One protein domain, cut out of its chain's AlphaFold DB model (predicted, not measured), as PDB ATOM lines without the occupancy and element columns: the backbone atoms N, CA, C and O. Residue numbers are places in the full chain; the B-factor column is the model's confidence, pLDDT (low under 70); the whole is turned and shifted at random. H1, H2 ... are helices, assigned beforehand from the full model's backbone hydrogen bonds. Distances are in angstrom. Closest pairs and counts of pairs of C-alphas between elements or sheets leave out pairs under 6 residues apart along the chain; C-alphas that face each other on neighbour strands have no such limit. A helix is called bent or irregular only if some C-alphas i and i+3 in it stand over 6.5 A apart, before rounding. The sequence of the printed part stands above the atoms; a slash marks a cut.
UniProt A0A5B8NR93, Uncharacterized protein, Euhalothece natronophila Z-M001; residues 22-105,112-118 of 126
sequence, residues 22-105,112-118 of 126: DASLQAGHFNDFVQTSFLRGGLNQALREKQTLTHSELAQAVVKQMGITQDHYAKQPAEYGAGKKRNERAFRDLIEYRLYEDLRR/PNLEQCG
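AT A GLANCE: This is residues 22 to 105 and 112 to 118 of the 126 residues of an uncharacterized protein of Euhalothece natronophila Z-M001 (UniProt A0A5B8NR93). Two long helices, H1 and H3, cross nearly at right angles, and the short H2 packs on both of them near the crossing. The first part of H1, residues 22 to 34, sticks out as a free arm, while a long link, residues 67 to 80, leads from H2 to the beginning of H3. The printed part has 91 residues, with three named helices in the order H1, H2, H3 and no named strand; the class is all helix. The whole is only just compact, close to loose, with a radius of gyration of the C-alphas of 14.6 A, and its outline is flat, spanning 40 by 40 by 19 A.

HOW THE PARTS SIT: Start with H1, residues 22 to 50, and look at its residues 38 to 46, which touch residues 61 to 66 of H2, the helix of residues 55 to 66. Their closest C-alphas, those of Gly 42 and Val 62, are 5.1 A apart. The two helices run opposite ways at a steep tilt of 67 degrees, only just short of about perpendicular. Next look at residues 58 to 63 of H2, which touch residues 92 to 99 of H3, the helix of residues 81 to 103. The closest C-alphas here are those of Ala 59 and Glu 96, 4.9 A apart, and the lines are about perpendicular at 75 degrees. H1 touches H3 with residues 36 to 39 alone, and H3 touches H1 with residues 95 to 102 alone; the closest C-alphas, those of Leu 39 and Leu 99, are 7.3 A apart, and the lines are about perpendicular at 79 degrees. In H1 and H3 every O i to N i+4 pair is within hydrogen-bond range; in H2 it is 6 of 8.

IN THESE COORDINATES: Find C-alpha 22 at (19.943, -3.220, 26.131); from there H1 runs 42.0 A to C-alpha 50 at (-20.761, 5.680, 31.272). H2 spans 17.6 A from His 55 to Met 66, and it is irregular: C-alphas 56 and 59 are 7.4 A apart. H3 runs 33.0 A from Gly 81 to Leu 103, where C-alpha 103 is at (-6.581, -3.037, 38.388).

THE WHOLE: The two C-alphas farthest apart, those of Asp 22 and Gly 81, are 45.0 A from each other. Without residues 22 to 34, which stand free, the body spans 40 by 22 by 17 A. The link from H1 to H2 is tight, with 4 residues, and the link from H2 to H3 is long, with 14. Look for the cut after C-alpha 105: residues 106 to 111 are not printed, and C-alphas 105 and 112 are 9.7 A apart across it. The mean pLDDT of the printed part is 95.7, and no printed residue is under 70.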
ATOM      1  N   ASP A  22      20.533  -4.379  25.463       88.50
ATOM      2  CA  ASP A  22      19.943  -3.220  26.131       88.50
ATOM      3  C   ASP A  22      18.881  -2.555  25.252       88.50
ATOM      4  O   ASP A  22      17.790  -2.252  25.726       88.50
ATOM      5  N   ALA A  23      19.132  -2.415  23.946       85.44
ATOM      6  CA  ALA A  23      18.132  -1.907  23.008       85.44
ATOM      7  C   ALA A  23      16.872  -2.791  22.966       85.44
ATOM      8  O   ALA A  23      15.757  -2.272  22.925       85.44
ATOM      9  N   SER A  24      17.032  -4.118  23.009       90.12
ATOM     10  CA  SER A  24      15.903  -5.060  23.021       90.12
ATOM     11  C   SER A  24      15.116  -4.982  24.332       90.12
ATOM     12  O   SER A  24      13.887  -5.016  24.306       90.12
ATOM     13  N   LEU A  25      15.805  -4.823  25.468       90.31
ATOM     14  CA  LEU A  25      15.182  -4.626  26.777       90.31
ATOM     15  C   LEU A  25      14.401  -3.305  26.829       90.31
ATOM     16  O   LEU A  25      13.243  -3.286  27.241       90.31
ATOM     17  N   GLN A  26      14.998  -2.213  26.342       92.38
ATOM     18  CA  GLN A  26      14.342  -0.906  26.265       92.38
ATOM     19  C   GLN A  26      13.129  -0.925  25.328       92.38
ATOM     20  O   GLN A  26      12.087  -0.366  25.663       92.38
ATOM     21  N   ALA A  27      13.223  -1.614  24.186       92.94
ATOM     22  CA  ALA A  27      12.084  -1.809  23.293       92.94
ATOM     23  C   ALA A  27      10.952  -2.599  23.971       92.94
ATOM     24  O   ALA A  27       9.783  -2.254  23.807       92.94
ATOM     25  N   GLY A  28      11.290  -3.615  24.772       94.00
ATOM     26  CA  GLY A  28      10.330  -4.337  25.609       94.00
ATOM     27  C   GLY A  28       9.605  -3.407  26.580       94.00
ATOM     28  O   GLY A  28       8.382  -3.305  26.535       94.00
ATOM     29  N   HIS A  29      10.356  -2.640  27.374       92.38
ATOM     30  CA  HIS A  29       9.785  -1.675  28.319       92.38
ATOM     31  C   HIS A  29       8.902  -0.621  27.646       92.38
ATOM     32  O   HIS A  29       7.848  -0.259  28.172       92.38
ATOM     33  N   PHE A  30       9.308  -0.135  26.475       93.62
ATOM     34  CA  PHE A  30       8.509   0.810  25.710       93.62
ATOM     35  C   PHE A  30       7.191   0.186  25.232       93.62
ATOM     36  O   PHE A  30       6.134   0.799  25.383       93.62
ATOM     37  N   ASN A  31       7.225  -1.043  24.714       94.44
ATOM     38  CA  ASN A  31       6.019  -1.752  24.288       94.44
ATOM     39  C   ASN A  31       5.058  -1.989  25.459       94.44
ATOM     40  O   ASN A  31       3.860  -1.740  25.315       94.44
ATOM     41  N   ASP A  32       5.571  -2.394  26.620       92.88
ATOM     42  CA  ASP A  32       4.765  -2.587  27.830       92.88
ATOM     43  C   ASP A  32       4.110  -1.277  28.284       92.88
ATOM     44  O   ASP A  32       2.924  -1.245  28.635       92.88
ATOM     45  N   PHE A  33       4.854  -0.168  28.217       94.06
ATOM     46  CA  PHE A  33       4.328   1.159  28.516       94.06
ATOM     47  C   PHE A  33       3.210   1.566  27.550       94.06
ATOM     48  O   PHE A  33       2.167   2.046  28.001       94.06
ATOM     49  N   VAL A  34       3.397   1.361  26.243       95.44
ATOM     50  CA  VAL A  34       2.382   1.674  25.227       95.44
ATOM     51  C   VAL A  34       1.127   0.833  25.452       95.44
ATOM     52  O   VAL A  34       0.029   1.387  25.493       95.44
ATOM     53  N   GLN A  35       1.273  -0.477  25.665       94.88
ATOM     54  CA  GLN A  35       0.144  -1.380  25.909       94.88
ATOM     55  C   GLN A  35      -0.635  -0.982  27.166       94.88
ATOM     56  O   GLN A  35      -1.856  -0.832  27.117       94.88
ATOM     57  N   THR A  36       0.067  -0.747  28.276       95.50
ATOM     58  CA  THR A  36      -0.551  -0.362  29.553       95.50
ATOM     59  C   THR A  36      -1.238   0.998  29.453       95.50
ATOM     60  O   THR A  36      -2.372   1.164  29.908       95.50
ATOM     61  N   SER A  37      -0.591   1.978  28.819       95.94
ATOM     62  CA  SER A  37      -1.160   3.316  28.629       95.94
ATOM     63  C   SER A  37      -2.399   3.282  27.741       95.94
ATOM     64  O   SER A  37      -3.384   3.955  28.036       95.94
ATOM     65  N   PHE A  38      -2.383   2.467  26.685       97.38
ATOM     66  CA  PHE A  38      -3.518   2.318  25.783       97.38
ATOM     67  C   PHE A  38      -4.710   1.629  26.464       97.38
ATOM     68  O   PHE A  38      -5.836   2.119  26.370       97.38
ATOM     69  N   LEU A  39      -4.460   0.558  27.228       98.25
ATOM     70  CA  LEU A  39      -5.476  -0.130  28.030       98.25
ATOM     71  C   LEU A  39      -6.155   0.828  29.020       98.25
ATOM     72  O   LEU A  39      -7.383   0.930  29.067       98.25
ATOM     73  N   ARG A  40      -5.349   1.576  29.781       97.94
ATOM     74  CA  ARG A  40      -5.836   2.556  30.761       97.94
ATOM     75  C   ARG A  40      -6.543   3.732  30.096       97.94
ATOM     76  O   ARG A  40      -7.553   4.199  30.612       97.94
ATOM     77  N   GLY A  41      -6.057   4.186  28.943       97.94
ATOM     78  CA  GLY A  41      -6.721   5.205  28.132       97.94
ATOM     79  C   GLY A  41      -8.131   4.773  27.729       97.94
ATOM     80  O   GLY A  41      -9.081   5.521  27.955       97.94
ATOM     81  N   GLY A  42      -8.280   3.544  27.224       98.25
ATOM     82  CA  GLY A  42      -9.581   2.959  26.892       98.25
ATOM     83  C   GLY A  42     -10.513   2.854  28.103       98.25
ATOM     84  O   GLY A  42     -11.676   3.248  28.016       98.25
ATOM     85  N   LEU A  43     -10.000   2.401  29.252       98.44
ATOM     86  CA  LEU A  43     -10.768   2.333  30.500       98.44
ATOM     87  C   LEU A  43     -11.244   3.708  30.972       98.44
ATOM     88  O   LEU A  43     -12.425   3.896  31.261       98.44
ATOM     89  N   ASN A  44     -10.345   4.688  31.009       98.06
ATOM     90  CA  ASN A  44     -10.678   6.047  31.413       98.06
ATOM     91  C   ASN A  44     -11.726   6.677  30.479       98.06
ATOM     92  O   ASN A  44     -12.656   7.323  30.953       98.06
ATOM     93  N   GLN A  45     -11.630   6.460  29.163       98.19
ATOM     94  CA  GLN A  45     -12.641   6.944  28.215       98.19
ATOM     95  C   GLN A  45     -13.990   6.237  28.393       98.19
ATOM     96  O   GLN A  45     -15.030   6.894  28.360       98.19
ATOM     97  N   ALA A  46     -13.991   4.926  28.651       98.25
ATOM     98  CA  ALA A  46     -15.218   4.172  28.905       98.25
ATOM     99  C   ALA A  46     -15.934   4.661  30.173       98.25
ATOM    100  O   ALA A  46     -17.152   4.835  30.171       98.25
ATOM    101  N   LEU A  47     -15.174   4.952  31.233       97.69
ATOM    102  CA  LEU A  47     -15.705   5.547  32.458       97.69
ATOM    103  C   LEU A  47     -16.186   6.983  32.248       97.69
ATOM    104  O   LEU A  47     -17.217   7.353  32.794       97.69
ATOM    105  N   ARG A  48     -15.513   7.788  31.422       97.06
ATOM    106  CA  ARG A  48     -16.003   9.131  31.076       97.06
ATOM    107  C   ARG A  48     -17.348   9.089  30.348       97.06
ATOM    108  O   ARG A  48     -18.190   9.941  30.615       97.06
ATOM    109  N   GLU A  49     -17.565   8.100  29.477       97.31
ATOM    110  CA  GLU A  49     -18.838   7.910  28.762       97.31
ATOM    111  C   GLU A  49     -19.957   7.411  29.694       97.31
ATOM    112  O   GLU A  49     -21.047   7.979  29.692       97.31
ATOM    113  N   LYS A  50     -19.711   6.359  30.487       96.06
ATOM    114  CA  LYS A  50     -20.761   5.680  31.272       96.06
ATOM    115  C   LYS A  50     -20.859   6.093  32.743       96.06
ATOM    116  O   LYS A  50     -21.841   5.741  33.386       96.06
ATOM    117  N   GLN A  51     -19.872   6.809  33.279       95.00
ATOM    118  CA  GLN A  51     -19.684   7.183  34.696       95.00
ATOM    119  C   GLN A  51     -19.498   6.009  35.667       95.00
ATOM    120  O   GLN A  51     -18.723   6.100  36.614       95.00
ATOM    121  N   THR A  52     -20.176   4.888  35.448       96.44
ATOM    122  CA  THR A  52     -20.060   3.663  36.239       96.44
ATOM    123  C   THR A  52     -20.062   2.463  35.302       96.44
ATOM    124  O   THR A  52     -20.764   2.446  34.293       96.44
ATOM    125  N   LEU A  53     -19.238   1.466  35.619       96.56
ATOM    126  CA  LEU A  53     -19.148   0.213  34.880       96.56
ATOM    127  C   LEU A  53     -19.255  -0.945  35.859       96.56
ATOM    128  O   LEU A  53     -18.517  -1.001  36.841       96.56
ATOM    129  N   THR A  54     -20.142  -1.883  35.559       95.56
ATOM    130  CA  THR A  54     -20.183  -3.173  36.248       95.56
ATOM    131  C   THR A  54     -19.145  -4.132  35.657       95.56
ATOM    132  O   THR A  54     -18.642  -3.921  34.548       95.56
ATOM    133  N   HIS A  55     -18.837  -5.222  36.369       91.50
ATOM    134  CA  HIS A  55     -17.892  -6.238  35.888       91.50
ATOM    135  C   HIS A  55     -18.302  -6.824  34.522       91.50
ATOM    136  O   HIS A  55     -17.449  -7.075  33.676       91.50
ATOM    137  N   SER A  56     -19.607  -6.985  34.276       94.12
ATOM    138  CA  SER A  56     -20.140  -7.568  33.040       94.12
ATOM    139  C   SER A  56     -20.064  -6.613  31.843       94.12
ATOM    140  O   SER A  56     -20.029  -7.052  30.693       94.12
ATOM    141  N   GLU A  57     -20.007  -5.304  32.089       96.38
ATOM    142  CA  GLU A  57     -19.931  -4.280  31.045       96.38
ATOM    143  C   GLU A  57     -18.505  -3.815  30.753       96.38
ATOM    144  O   GLU A  57     -18.240  -3.320  29.653       96.38
ATOM    145  N   LEU A  58     -17.607  -3.957  31.733       97.00
ATOM    146  CA  LEU A  58     -16.262  -3.390  31.750       97.00
ATOM    147  C   LEU A  58     -15.512  -3.646  30.440       97.00
ATOM    148  O   LEU A  58     -15.205  -2.710  29.703       97.00
ATOM    149  N   ALA A  59     -15.266  -4.914  30.107       97.69
ATOM    150  CA  ALA A  59     -14.452  -5.272  28.950       97.69
ATOM    151  C   ALA A  59     -15.068  -4.788  27.628       97.69
ATOM    152  O   ALA A  59     -14.371  -4.246  26.771       97.69
ATOM    153  N   GLN A  60     -16.388  -4.928  27.469       97.44
ATOM    154  CA  GLN A  60     -17.083  -4.513  26.252       97.44
ATOM    155  C   GLN A  60     -17.047  -2.989  26.059       97.44
ATOM    156  O   GLN A  60     -16.877  -2.522  24.930       97.44
ATOM    157  N   ALA A  61     -17.190  -2.214  27.138       98.19
ATOM    158  CA  ALA A  61     -17.116  -0.757  27.094       98.19
ATOM    159  C   ALA A  61     -15.695  -0.272  26.768       98.19
ATOM    160  O   ALA A  61     -15.532   0.615  25.932       98.19
ATOM    161  N   VAL A  62     -14.667  -0.895  27.356       98.44
ATOM    162  CA  VAL A  62     -13.266  -0.566  27.056       98.44
ATOM    163  C   VAL A  62     -12.912  -0.895  25.608       98.44
ATOM    164  O   VAL A  62     -12.401  -0.030  24.903       98.44
ATOM    165  N   VAL A  63     -13.240  -2.098  25.122       98.00
ATOM    166  CA  VAL A  63     -12.969  -2.498  23.727       98.00
ATOM    167  C   VAL A  63     -13.615  -1.533  22.730       98.00
ATOM    168  O   VAL A  63     -12.980  -1.164  21.743       98.00
ATOM    169  N   LYS A  64     -14.846  -1.071  23.002       97.81
ATOM    170  CA  LYS A  64     -15.522  -0.057  22.176       97.81
ATOM    171  C   LYS A  64     -14.696   1.232  22.082       97.81
ATOM    172  O   LYS A  64     -14.543   1.769  20.990       97.81
ATOM    173  N   GLN A  65     -14.153   1.707  23.203       98.31
ATOM    174  CA  GLN A  65     -13.364   2.942  23.268       98.31
ATOM    175  C   GLN A  65     -11.948   2.801  22.697       98.31
ATOM    176  O   GLN A  65     -11.371   3.786  22.248       98.31
ATOM    177  N   MET A  66     -11.393   1.586  22.665       97.56
ATOM    178  CA  MET A  66     -10.098   1.320  22.029       97.56
ATOM    179  C   MET A  66     -10.150   1.471  20.501       97.56
ATOM    180  O   MET A  66      -9.115   1.703  19.888       97.56
ATOM    181  N   GLY A  67     -11.322   1.330  19.871       96.00
ATOM    182  CA  GLY A  67     -11.478   1.537  18.425       96.00
ATOM    183  C   GLY A  67     -10.683   0.557  17.550       96.00
ATOM    184  O   GLY A  67     -10.419   0.852  16.388       96.00
ATOM    185  N   ILE A  68     -10.287  -0.598  18.094       95.56
ATOM    186  CA  ILE A  68      -9.497  -1.604  17.378       95.56
ATOM    187  C   ILE A  68     -10.426  -2.550  16.607       95.56
ATOM    188  O   ILE A  68     -11.262  -3.241  17.193       95.56
ATOM    189  N   THR A  69     -10.240  -2.625  15.289       95.00
ATOM    190  CA  THR A  69     -10.932  -3.586  14.417       95.00
ATOM    191  C   THR A  69     -10.188  -4.921  14.330       95.00
ATOM    192  O   THR A  69      -9.022  -5.038  14.712       95.00
ATOM    193  N   GLN A  70     -10.863  -5.950  13.807       96.06
ATOM    194  CA  GLN A  70     -10.291  -7.298  13.690       96.06
ATOM    195  C   GLN A  70      -9.017  -7.337  12.848       96.06
ATOM    196  O   GLN A  70      -8.168  -8.185  13.094       96.06
ATOM    197  N   ASP A  71      -8.852  -6.408  11.909       96.06
ATOM    198  CA  ASP A  71      -7.684  -6.329  11.025       96.06
ATOM    199  C   ASP A  71      -6.370  -6.120  11.789       96.06
ATOM    200  O   ASP A  71      -5.299  -6.465  11.299       96.06
ATOM    201  N   HIS A  72      -6.448  -5.601  13.016       94.94
ATOM    202  CA  HIS A  72      -5.283  -5.351  13.859       94.94
ATOM    203  C   HIS A  72      -4.859  -6.548  14.717       94.94
ATOM    204  O   HIS A  72      -3.708  -6.599  15.143       94.94
ATOM    205  N   TYR A  73      -5.764  -7.487  15.016       94.75
ATOM    206  CA  TYR A  73      -5.488  -8.567  15.977       94.75
ATOM    207  C   TYR A  73      -5.817  -9.971  15.470       94.75
ATOM    208  O   TYR A  73      -5.299 -10.957  15.995       94.75
ATOM    209  N   ALA A  74      -6.687 -10.104  14.472       96.69
ATOM    210  CA  ALA A  74      -7.095 -11.391  13.945       96.69
ATOM    211  C   ALA A  74      -6.207 -11.780  12.763       96.69
ATOM    212  O   ALA A  74      -6.132 -11.079  11.762       96.69
ATOM    213  N   LYS A  75      -5.608 -12.975  12.829       95.88
ATOM    214  CA  LYS A  75      -4.873 -13.555  11.691       95.88
ATOM    215  C   LYS A  75      -5.760 -13.741  10.451       95.88
ATOM    216  O   LYS A  75      -5.277 -13.678   9.328       95.88
ATOM    217  N   GLN A  76      -7.042 -14.031  10.666       96.25
ATOM    218  CA  GLN A  76      -8.058 -14.181   9.626       96.25
ATOM    219  C   GLN A  76      -9.278 -13.336  10.019       96.25
ATOM    220  O   GLN A  76     -10.138 -13.821  10.768       96.25
ATOM    221  N   PRO A  77      -9.332 -12.063   9.582       96.81
ATOM    222  CA  PRO A  77     -10.502 -11.214   9.760       96.81
ATOM    223  C   PRO A  77     -11.726 -11.829   9.079       96.81
ATOM    224  O   PRO A  77     -11.617 -12.500   8.052       96.81
ATOM    225  N   ALA A  78     -12.900 -11.619   9.666       96.31
ATOM    226  CA  ALA A  78     -14.160 -12.086   9.106       96.31
ATOM    227  C   ALA A  78     -15.207 -10.979   9.204       96.31
ATOM    228  O   ALA A  78     -15.402 -10.381  10.261       96.31
ATOM    229  N   GLU A  79     -15.912 -10.733   8.105       93.44
ATOM    230  CA  GLU A  79     -16.891  -9.647   8.020       93.44
ATOM    231  C   GLU A  79     -18.195  -9.966   8.772       93.44
ATOM    232  O   GLU A  79     -18.818  -9.077   9.364       93.44
ATOM    233  N   TYR A  80     -18.588 -11.245   8.810       93.56
ATOM    234  CA  TYR A  80     -19.807 -11.724   9.463       93.56
ATOM    235  C   TYR A  80     -19.686 -13.173   9.970       93.56
ATOM    236  O   TYR A  80     -18.693 -13.874   9.766       93.56
ATOM    237  N   GLY A  81     -20.723 -13.627  10.679       95.56
ATOM    238  CA  GLY A  81     -20.863 -15.013  11.125       95.56
ATOM    239  C   GLY A  81     -20.027 -15.387  12.354       95.56
ATOM    240  O   GLY A  81     -19.608 -14.545  13.151       95.56
ATOM    241  N   ALA A  82     -19.829 -16.694  12.542       96.25
ATOM    242  CA  ALA A  82     -19.169 -17.248  13.727       96.25
ATOM    243  C   ALA A  82     -17.687 -16.848  13.837       96.25
ATOM    244  O   ALA A  82     -17.193 -16.660  14.947       96.25
ATOM    245  N   GLY A  83     -16.994 -16.672  12.704       96.69
ATOM    246  CA  GLY A  83     -15.599 -16.224  12.672       96.69
ATOM    247  C   GLY A  83     -15.425 -14.847  13.307       96.69
ATOM    248  O   GLY A  83     -14.616 -14.696  14.221       96.69
ATOM    249  N   LYS A  84     -16.268 -13.883  12.910       96.19
ATOM    250  CA  LYS A  84     -16.268 -12.527  13.470       96.19
ATOM    251  C   LYS A  84     -16.495 -12.545  14.979       96.19
ATOM    252  O   LYS A  84     -15.685 -12.009  15.728       96.19
ATOM    253  N   LYS A  85     -17.551 -13.238  15.420       96.62
ATOM    254  CA  LYS A  85     -17.908 -13.353  16.843       96.62
ATOM    255  C   LYS A  85     -16.800 -14.004  17.669       96.62
ATOM    256  O   LYS A  85     -16.585 -13.608  18.810       96.62
ATOM    257  N   ARG A  86     -16.110 -15.007  17.118       97.50
ATOM    258  CA  ARG A  86     -14.985 -15.677  17.783       97.50
ATOM    259  C   ARG A  86     -13.799 -14.730  17.954       97.50
ATOM    260  O   ARG A  86     -13.238 -14.687  19.041       97.50
ATOM    261  N   ASN A  87     -13.446 -13.978  16.912       97.88
ATOM    262  CA  ASN A  87     -12.352 -13.009  16.953       97.88
ATOM    263  C   ASN A  87     -12.635 -11.896  17.983       97.88
ATOM    264  O   ASN A  87     -11.818 -11.663  18.869       97.88
ATOM    265  N   GLU A  88     -13.821 -11.280  17.923       96.88
ATOM    266  CA  GLU A  88     -14.259 -10.246  18.877       96.88
ATOM    267  C   GLU A  88     -14.280 -10.752  20.317       96.88
ATOM    268  O   GLU A  88     -13.814 -10.060  21.220       96.88
ATOM    269  N   ARG A  89     -14.791 -11.970  20.534       97.44
ATOM    270  CA  ARG A  89     -14.790 -12.607  21.851       97.44
ATOM    271  C   ARG A  89     -13.367 -12.797  22.365       97.44
ATOM    272  O   ARG A  89     -13.075 -12.341  23.456       97.44
ATOM    273  N   ALA A  90     -12.484 -13.398  21.569       97.94
ATOM    274  CA  ALA A  90     -11.103 -13.642  21.982       97.94
ATOM    275  C   ALA A  90     -10.368 -12.343  22.349       97.94
ATOM    276  O   ALA A  90      -9.653 -12.301  23.348       97.94
ATOM    277  N   PHE A  91     -10.567 -11.274  21.572       97.88
ATOM    278  CA  PHE A  91      -9.980  -9.974  21.886       97.88
ATOM    279  C   PHE A  91     -10.565  -9.380  23.168       97.88
ATOM    280  O   PHE A  91      -9.815  -8.944  24.037       97.88
ATOM    281  N   ARG A  92     -11.891  -9.408  23.331       97.94
ATOM    282  CA  ARG A  92     -12.539  -8.915  24.548       97.94
ATOM    283  C   ARG A  92     -12.085  -9.677  25.790       97.94
ATOM    284  O   ARG A  92     -11.772  -9.029  26.780       97.94
ATOM    285  N   ASP A  93     -12.011 -11.001  25.727       98.12
ATOM    286  CA  ASP A  93     -11.601 -11.841  26.855       98.12
ATOM    287  C   ASP A  93     -10.126 -11.559  27.238       98.12
ATOM    288  O   ASP A  93      -9.776 -11.508  28.418       98.12
ATOM    289  N   LEU A  94      -9.260 -11.278  26.253       97.81
ATOM    290  CA  LEU A  94      -7.890 -10.810  26.499       97.81
ATOM    291  C   LEU A  94      -7.865  -9.445  27.206       97.81
ATOM    292  O   LEU A  94      -7.113  -9.269  28.167       97.81
ATOM    293  N   ILE A  95      -8.660  -8.479  26.737       98.19
ATOM    294  CA  ILE A  95      -8.742  -7.150  27.357       98.19
ATOM    295  C   ILE A  95      -9.306  -7.245  28.773       98.19
ATOM    296  O   ILE A  95      -8.774  -6.605  29.674       98.19
ATOM    297  N   GLU A  96     -10.316  -8.082  28.996       98.25
ATOM    298  CA  GLU A  96     -10.870  -8.348  30.322       98.25
ATOM    299  C   GLU A  96      -9.794  -8.847  31.294       98.25
ATOM    300  O   GLU A  96      -9.595  -8.255  32.355       98.25
ATOM    301  N   TYR A  97      -9.036  -9.876  30.900       97.88
ATOM    302  CA  TYR A  97      -7.926 -10.392  31.700       97.88
ATOM    303  C   TYR A  97      -6.904  -9.296  32.036       97.88
ATOM    304  O   TYR A  97      -6.520  -9.133  33.196       97.88
ATOM    305  N   ARG A  98      -6.484  -8.510  31.034       97.50
ATOM    306  CA  ARG A  98      -5.496  -7.437  31.222       97.50
ATOM    307  C   ARG A  98      -6.010  -6.313  32.116       97.50
ATOM    308  O   ARG A  98      -5.237  -5.780  32.906       97.50
ATOM    309  N   LEU A  99      -7.294  -5.965  32.027       97.75
ATOM    310  CA  LEU A  99      -7.913  -4.975  32.910       97.75
ATOM    311  C   LEU A  99      -7.880  -5.444  34.362       97.75
ATOM    312  O   LEU A  99      -7.465  -4.681  35.228       97.75
ATOM    313  N   TYR A 100      -8.254  -6.696  34.637       95.94
ATOM    314  CA  TYR A 100      -8.190  -7.224  36.000       95.94
ATOM    315  C   TYR A 100      -6.755  -7.326  36.519       95.94
ATOM    316  O   TYR A 100      -6.502  -6.993  37.675       95.94
ATOM    317  N   GLU A 101      -5.801  -7.733  35.679       95.44
ATOM    318  CA  GLU A 101      -4.380  -7.744  36.036       95.44
ATOM    319  C   GLU A 101      -3.871  -6.332  36.388       95.44
ATOM    320  O   GLU A 101      -3.192  -6.147  37.404       95.44
ATOM    321  N   ASP A 102      -4.237  -5.316  35.598       95.81
ATOM    322  CA  ASP A 102      -3.831  -3.929  35.839       95.81
ATOM    323  C   ASP A 102      -4.516  -3.315  37.070       95.81
ATOM    324  O   ASP A 102      -3.860  -2.650  37.875       95.81
ATOM    325  N   LEU A 103      -5.811  -3.565  37.260       94.12
ATOM    326  CA  LEU A 103      -6.581  -3.037  38.388       94.12
ATOM    327  C   LEU A 103      -6.304  -3.775  39.699       94.12
ATOM    328  O   LEU A 103      -6.580  -3.231  40.767       94.12
ATOM    329  N   ARG A 104      -5.717  -4.976  39.654       91.88
ATOM    330  CA  ARG A 104      -5.358  -5.717  40.865       91.88
ATOM    331  C   ARG A 104      -4.470  -4.863  41.765       91.88
ATOM    332  O   ARG A 104      -3.367  -4.458  41.382       91.88
ATOM    333  N   ARG A 105      -4.933  -4.664  43.001       86.06
ATOM    334  CA  ARG A 105      -4.189  -3.959  44.043       86.06
ATOM    335  C   ARG A 105      -2.814  -4.600  44.228       86.06
ATOM    336  O   ARG A 105      -2.690  -5.805  44.438       86.06
ATOM    337  N   PRO A 112       1.649   3.629  38.725       93.19
ATOM    338  CA  PRO A 112       0.437   3.308  39.480       93.19
ATOM    339  C   PRO A 112      -0.773   3.149  38.550       93.19
ATOM    340  O   PRO A 112      -0.850   3.809  37.509       93.19
ATOM    341  N   ASN A 113      -1.683   2.231  38.882       94.81
ATOM    342  CA  ASN A 113      -2.908   2.036  38.101       94.81
ATOM    343  C   ASN A 113      -3.892   3.204  38.294       94.81
ATOM    344  O   ASN A 113      -3.665   4.104  39.101       94.81
ATOM    345  N   LEU A 114      -4.990   3.212  37.535       95.69
ATOM    346  CA  LEU A 114      -5.944   4.328  37.578       95.69
ATOM    347  C   LEU A 114      -6.593   4.525  38.955       95.69
ATOM    348  O   LEU A 114      -6.854   5.667  39.327       95.69
ATOM    349  N   GLU A 115      -6.809   3.453  39.719       95.38
ATOM    350  CA  GLU A 115      -7.323   3.546  41.090       95.38
ATOM    351  C   GLU A 115      -6.305   4.240  42.008       95.38
ATOM    352  O   GLU A 115      -6.639   5.184  42.719       95.38
ATOM    353  N   GLN A 116      -5.031   3.845  41.928       94.00
ATOM    354  CA  GLN A 116      -3.936   4.444  42.700       94.00
ATOM    355  C   GLN A 116      -3.678   5.910  42.333       94.00
ATOM    356  O   GLN A 116      -3.246   6.689  43.178       94.00
ATOM    357  N   CYS A 117      -3.960   6.294  41.087       93.81
ATOM    358  CA  CYS A 117      -3.924   7.684  40.633       93.81
ATOM    359  C   CYS A 117      -5.167   8.497  41.040       93.81
ATOM    360  O   CYS A 117      -5.225   9.685  40.726       93.81
ATOM    361  N   GLY A 118      -6.177   7.885  41.670       93.62
ATOM    362  CA  GLY A 118      -7.440   8.545  42.015       93.62
ATOM    363  C   GLY A 118      -8.328   8.875  40.809       93.62
ATOM    364  O   GLY A 118      -9.197   9.736  40.906       93.62
TER     365      GLY A 118